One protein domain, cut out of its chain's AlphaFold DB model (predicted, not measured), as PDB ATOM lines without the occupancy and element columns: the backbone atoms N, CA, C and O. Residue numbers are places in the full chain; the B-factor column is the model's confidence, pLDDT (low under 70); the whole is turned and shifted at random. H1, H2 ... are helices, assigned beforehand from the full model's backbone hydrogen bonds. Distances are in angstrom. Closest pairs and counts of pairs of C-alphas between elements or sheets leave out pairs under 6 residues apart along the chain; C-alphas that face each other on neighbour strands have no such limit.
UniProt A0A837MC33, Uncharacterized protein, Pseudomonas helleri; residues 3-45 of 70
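This is residues 3 to 45 of the 70 residues of an uncharacterized protein of Pseudomonas helleri (UniProt A0A837MC33). What shape does the model show? It is a helical hairpin, with the longer helix H2 and the shorter H1 side by side and a tight turn at one end; residues 40 to 45 stick out past H1 at the other end. What is it made of? The printed part has 43 residues, with H1 then H2, all helix. How large is it? It is a loose rod spanning 38 by 16 by 6 A, with a radius of gyration of the C-alphas of 11.6 A.

How does H2, residues 21 to 43, stand to H1, residues 3 to 17? They touch, and their closest C-alphas, those of Ala 24 and Gly 16, are 4.8 A apart. They form a helical hairpin and run opposite ways at a shallow tilt of 12 degrees. What do the backbones show? In H1 and H2 every O i to N i+4 pair is within hydrogen-bond range.

Where does H2 run? It goes 32.8 A, from C-alpha 21 at (106.072, 65.914, 125.574) to C-alpha 43 at (103.507, 93.084, 107.401). Where does H1 begin? Its C-alpha 3 is at (115.592, 83.079, 111.280), and its length is 21.2 A.

Which C-alphas are farthest apart? Those of Gly 19 and Ser 45, at 38.6 A. Is the printed part cut? The printed part has no cut, and the link from H1 to H2 is tight. Where is confidence low? Residue 45 is under 70.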
ATOM      1  N   PHE A   3     114.612  84.049 110.772       76.31
ATOM      2  CA  PHE A   3     115.592  83.079 111.280       76.31
ATOM      3  C   PHE A   3     115.325  82.626 112.729       76.31
ATOM      4  O   PHE A   3     115.429  81.442 113.039       76.31
ATOM      5  N   VAL A   4     114.913  83.547 113.608       78.94
ATOM      6  CA  VAL A   4     114.644  83.240 115.025       78.94
ATOM      7  C   VAL A   4     113.461  82.279 115.169       78.94
ATOM      8  O   VAL A   4     113.483  81.390 116.013       78.94
ATOM      9  N   VAL A   5     112.447  82.411 114.309       81.81
ATOM     10  CA  VAL A   5     111.254  81.554 114.310       81.81
ATOM     11  C   VAL A   5     111.634  80.115 113.949       81.81
ATOM     12  O   VAL A   5     111.255  79.182 114.657       81.81
ATOM     13  N   PHE A   6     112.465  79.927 112.919       80.19
ATOM     14  CA  PHE A   6     112.974  78.605 112.539       80.19
ATOM     15  C   PHE A   6     113.892  77.987 113.599       80.19
ATOM     16  O   PHE A   6     113.795  76.789 113.859       80.19
ATOM     17  N   ALA A   7     114.740  78.785 114.252       85.44
ATOM     18  CA  ALA A   7     115.594  78.302 115.337       85.44
ATOM     19  C   ALA A   7     114.766  77.775 116.525       85.44
ATOM     20  O   ALA A   7     115.056  76.702 117.054       85.44
ATOM     21  N   VAL A   8     113.700  78.487 116.904       82.88
ATOM     22  CA  VAL A   8     112.788  78.061 117.978       82.88
ATOM     23  C   VAL A   8     112.014  76.797 117.586       82.88
ATOM     24  O   VAL A   8     111.846  75.910 118.421       82.88
ATOM     25  N   LEU A   9     111.608  76.661 116.317       83.19
ATOM     26  CA  LEU A   9     110.972  75.439 115.808       83.19
ATOM     27  C   LEU A   9     111.909  74.228 115.873       83.19
ATOM     28  O   LEU A   9     111.505  73.155 116.318       83.19
ATOM     29  N   ALA A  10     113.165  74.402 115.454       85.00
ATOM     30  CA  ALA A  10     114.173  73.350 115.513       85.00
ATOM     31  C   ALA A  10     114.441  72.919 116.963       85.00
ATOM     32  O   ALA A  10     114.508  71.728 117.255       85.00
ATOM     33  N   LEU A  11     114.505  73.876 117.893       83.38
ATOM     34  CA  LEU A  11     114.611  73.598 119.326       83.38
ATOM     35  C   LEU A  11     113.404  72.814 119.851       83.38
ATOM     36  O   LEU A  11     113.581  71.828 120.563       83.38
ATOM     37  N   ALA A  12     112.185  73.203 119.467       81.06
ATOM     38  CA  ALA A  12     110.968  72.481 119.832       81.06
ATOM     39  C   ALA A  12     110.994  71.026 119.331       81.06
ATOM     40  O   ALA A  12     110.616  70.112 120.066       81.06
ATOM     41  N   LEU A  13     111.499  70.804 118.112       83.06
ATOM     42  CA  LEU A  13     111.658  69.478 117.518       83.06
ATOM     43  C   LEU A  13     112.671  68.624 118.295       83.06
ATOM     44  O   LEU A  13     112.363  67.488 118.654       83.06
ATOM     45  N   VAL A  14     113.849  69.173 118.608       85.88
ATOM     46  CA  VAL A  14     114.899  68.470 119.369       85.88
ATOM     47  C   VAL A  14     114.421  68.130 120.785       85.88
ATOM     48  O   VAL A  14     114.606  67.008 121.249       85.88
ATOM     49  N   VAL A  15     113.738  69.056 121.464       82.38
ATOM     50  CA  VAL A  15     113.178  68.823 122.809       82.38
ATOM     51  C   VAL A  15     112.062  67.772 122.779       82.38
ATOM     52  O   VAL A  15     111.975  66.933 123.678       82.38
ATOM     53  N   GLY A  16     111.229  67.777 121.735       78.12
ATOM     54  CA  GLY A  16     110.221  66.744 121.501       78.12
ATOM     55  C   GLY A  16     110.827  65.362 121.256       78.12
ATOM     56  O   GLY A  16     110.301  64.373 121.767       78.12
ATOM     57  N   TRP A  17     111.961  65.300 120.554       81.12
ATOM     58  CA  TRP A  17     112.699  64.062 120.293       81.12
ATOM     59  C   TRP A  17     113.233  63.409 121.575       81.12
ATOM     60  O   TRP A  17     113.193  62.190 121.711       81.12
ATOM     61  N   PHE A  18     113.642  64.209 122.564       81.94
ATOM     62  CA  PHE A  18     114.089  63.725 123.878       81.94
ATOM     63  C   PHE A  18     112.953  63.222 124.796       81.94
ATOM     64  O   PHE A  18     113.202  62.840 125.937       81.94
ATOM     65  N   GLY A  19     111.697  63.193 124.331       77.44
ATOM     66  CA  GLY A  19     110.580  62.551 125.039       77.44
ATOM     67  C   GLY A  19     109.847  63.435 126.054       77.44
ATOM     68  O   GLY A  19     108.828  63.027 126.618       77.44
ATOM     69  N   HIS A  20     110.273  64.684 126.246       74.12
ATOM     70  CA  HIS A  20     109.613  65.636 127.139       74.12
ATOM     71  C   HIS A  20     108.378  66.288 126.488       74.12
ATOM     72  O   HIS A  20     108.336  67.496 126.252       74.12
ATOM     73  N   ARG A  21     107.324  65.491 126.246       75.81
ATOM     74  CA  ARG A  21     106.072  65.914 125.574       75.81
ATOM     75  C   ARG A  21     105.461  67.209 126.122       75.81
ATOM     76  O   ARG A  21     105.028  68.046 125.340       75.81
ATOM     77  N   LYS A  22     105.436  67.401 127.449       83.94
ATOM     78  CA  LYS A  22     104.877  68.620 128.070       83.94
ATOM     79  C   LYS A  22     105.666  69.875 127.684       83.94
ATOM     80  O   LYS A  22     105.073  70.880 127.310       83.94
ATOM     81  N   TRP A  23     106.994  69.797 127.725       79.75
ATOM     82  CA  TRP A  23     107.876  70.902 127.348       79.75
ATOM     83  C   TRP A  23     107.840  71.166 125.845       79.75
ATOM     84  O   TRP A  23     107.784  72.319 125.436       79.75
ATOM     85  N   ALA A  24     107.768  70.115 125.025       77.94
ATOM     86  CA  ALA A  24     107.622  70.247 123.579       77.94
ATOM     87  C   ALA A  24     106.343  71.004 123.185       77.94
ATOM     88  O   ALA A  24     106.393  71.873 122.320       77.94
ATOM     89  N   LEU A  25     105.213  70.741 123.856       83.81
ATOM     90  CA  LEU A  25     103.959  71.468 123.621       83.81
ATOM     91  C   LEU A  25     104.055  72.948 124.018       83.81
ATOM     92  O   LEU A  25     103.557  73.804 123.291       83.81
ATOM     93  N   ILE A  26     104.723  73.259 125.134       87.50
ATOM     94  CA  ILE A  26     104.958  74.649 125.553       87.50
ATOM     95  C   ILE A  26     105.843  75.365 124.526       87.50
ATOM     96  O   ILE A  26     105.496  76.459 124.086       87.50
ATOM     97  N   LEU A  27     106.946  74.745 124.090       80.62
ATOM     98  CA  LEU A  27     107.812  75.319 123.056       80.62
ATOM     99  C   LEU A  27     107.078  75.502 121.723       80.62
ATOM    100  O   LEU A  27     107.278  76.514 121.057       80.62
ATOM    101  N   LEU A  28     106.205  74.564 121.348       83.94
ATOM    102  CA  LEU A  28     105.393  74.663 120.135       83.94
ATOM    103  C   LEU A  28     104.397  75.829 120.211       83.94
ATOM    104  O   LEU A  28     104.218  76.559 119.238       83.94
ATOM    105  N   PHE A  29     103.779  76.039 121.373       89.94
ATOM    106  CA  PHE A  29     102.898  77.182 121.595       89.94
ATOM    107  C   PHE A  29     103.667  78.510 121.526       89.94
ATOM    108  O   PHE A  29     103.244  79.441 120.842       89.94
ATOM    109  N   VAL A  30     104.836  78.582 122.171       86.94
ATOM    110  CA  VAL A  30     105.724  79.754 122.110       86.94
ATOM    111  C   VAL A  30     106.168  80.033 120.673       86.94
ATOM    112  O   VAL A  30     106.148  81.188 120.252       86.94
ATOM    113  N   PHE A  31     106.501  78.995 119.900       87.38
ATOM    114  CA  PHE A  31     106.797  79.111 118.472       87.38
ATOM    115  C   PHE A  31     105.637  79.760 117.709       87.38
ATOM    116  O   PHE A  31     105.867  80.691 116.943       87.38
ATOM    117  N   PHE A  32     104.399  79.326 117.955       87.75
ATOM    118  CA  PHE A  32     103.215  79.885 117.299       87.75
ATOM    119  C   PHE A  32     103.028  81.373 117.603       87.75
ATOM    120  O   PHE A  32     102.860  82.178 116.689       87.75
ATOM    121  N   VAL A  33     103.104  81.756 118.880       90.88
ATOM    122  CA  VAL A  33     102.978  83.163 119.298       90.88
ATOM    123  C   VAL A  33     104.088  84.014 118.679       90.88
ATOM    124  O   VAL A  33     103.836  85.117 118.193       90.88
ATOM    125  N   LEU A  34     105.317  83.496 118.661       86.38
ATOM    126  CA  LEU A  34     106.460  84.189 118.084       86.38
ATOM    127  C   LEU A  34     106.327  84.335 116.565       86.38
ATOM    128  O   LEU A  34     106.604  85.409 116.037       86.38
ATOM    129  N   ALA A  35     105.861  83.291 115.874       84.75
ATOM    130  CA  ALA A  35     105.609  83.312 114.440       84.75
ATOM    131  C   ALA A  35     104.561  84.370 114.081       84.75
ATOM    132  O   ALA A  35     104.818  85.199 113.213       84.75
ATOM    133  N   ILE A  36     103.435  84.408 114.802       87.94
ATOM    134  CA  ILE A  36     102.384  85.418 114.614       87.94
ATOM    135  C   ILE A  36     102.954  86.821 114.829       87.94
ATOM    136  O   ILE A  36     102.796  87.689 113.975       87.94
ATOM    137  N   LYS A  37     103.672  87.050 115.935       87.19
ATOM    138  CA  LYS A  37     104.249  88.364 116.248       87.19
ATOM    139  C   LYS A  37     105.227  88.839 115.172       87.19
ATOM    140  O   LYS A  37     105.158  89.994 114.762       87.19
ATOM    141  N   VAL A  38     106.135  87.968 114.728       83.88
ATOM    142  CA  VAL A  38     107.118  88.299 113.685       83.88
ATOM    143  C   VAL A  38     106.422  88.544 112.351       83.88
ATOM    144  O   VAL A  38     106.758  89.506 111.674       83.88
ATOM    145  N   PHE A  39     105.423  87.733 112.004       81.19
ATOM    146  CA  PHE A  39     104.654  87.885 110.774       81.19
ATOM    147  C   PHE A  39     103.878  89.208 110.732       81.19
ATOM    148  O   PHE A  39     103.963  89.933 109.743       81.19
ATOM    149  N   LEU A  40     103.185  89.574 111.819       82.75
ATOM    150  CA  LEU A  40     102.508  90.871 111.916       82.75
ATOM    151  C   LEU A  40     103.508  92.025 111.835       82.75
ATOM    152  O   LEU A  40     103.252  93.004 111.146       82.75
ATOM    153  N   TRP A  41     104.643  91.915 112.524       80.81
ATOM    154  CA  TRP A  41     105.662  92.959 112.499       80.81
ATOM    155  C   TRP A  41     106.244  93.172 111.095       80.81
ATOM    156  O   TRP A  41     106.440  94.311 110.689       80.81
ATOM    157  N   GLU A  42     106.455  92.098 110.332       76.06
ATOM    158  CA  GLU A  42     106.937  92.167 108.949       76.06
ATOM    159  C   GLU A  42     105.900  92.821 108.015       76.06
ATOM    160  O   GLU A  42     106.252  93.670 107.200       76.06
ATOM    161  N   ILE A  43     104.612  92.488 108.176       73.12
ATOM    162  CA  ILE A  43     103.507  93.084 107.401       73.12
ATOM    163  C   ILE A  43     103.329  94.571 107.716       73.12
ATOM    164  O   ILE A  43     103.133  95.375 106.809       73.12
ATOM    165  N   TYR A  44     103.401  94.950 108.993       71.62
ATOM    166  CA  TYR A  44     103.289  96.348 109.414       71.62
ATOM    167  C   TYR A  44     104.587  97.141 109.207       71.62
ATOM    168  O   TYR A  44     104.610  98.346 109.464       71.62
ATOM    169  N   SER A  45     105.669  96.505 108.744       68.00
ATOM    170  CA  SER A  45     106.922  97.203 108.480       68.00
ATOM    171  C   SER A  45     106.797  98.075 107.218       68.00
ATOM    172  O   SER A  45     106.528  97.540 106.137       68.00
TER     173      SER A  45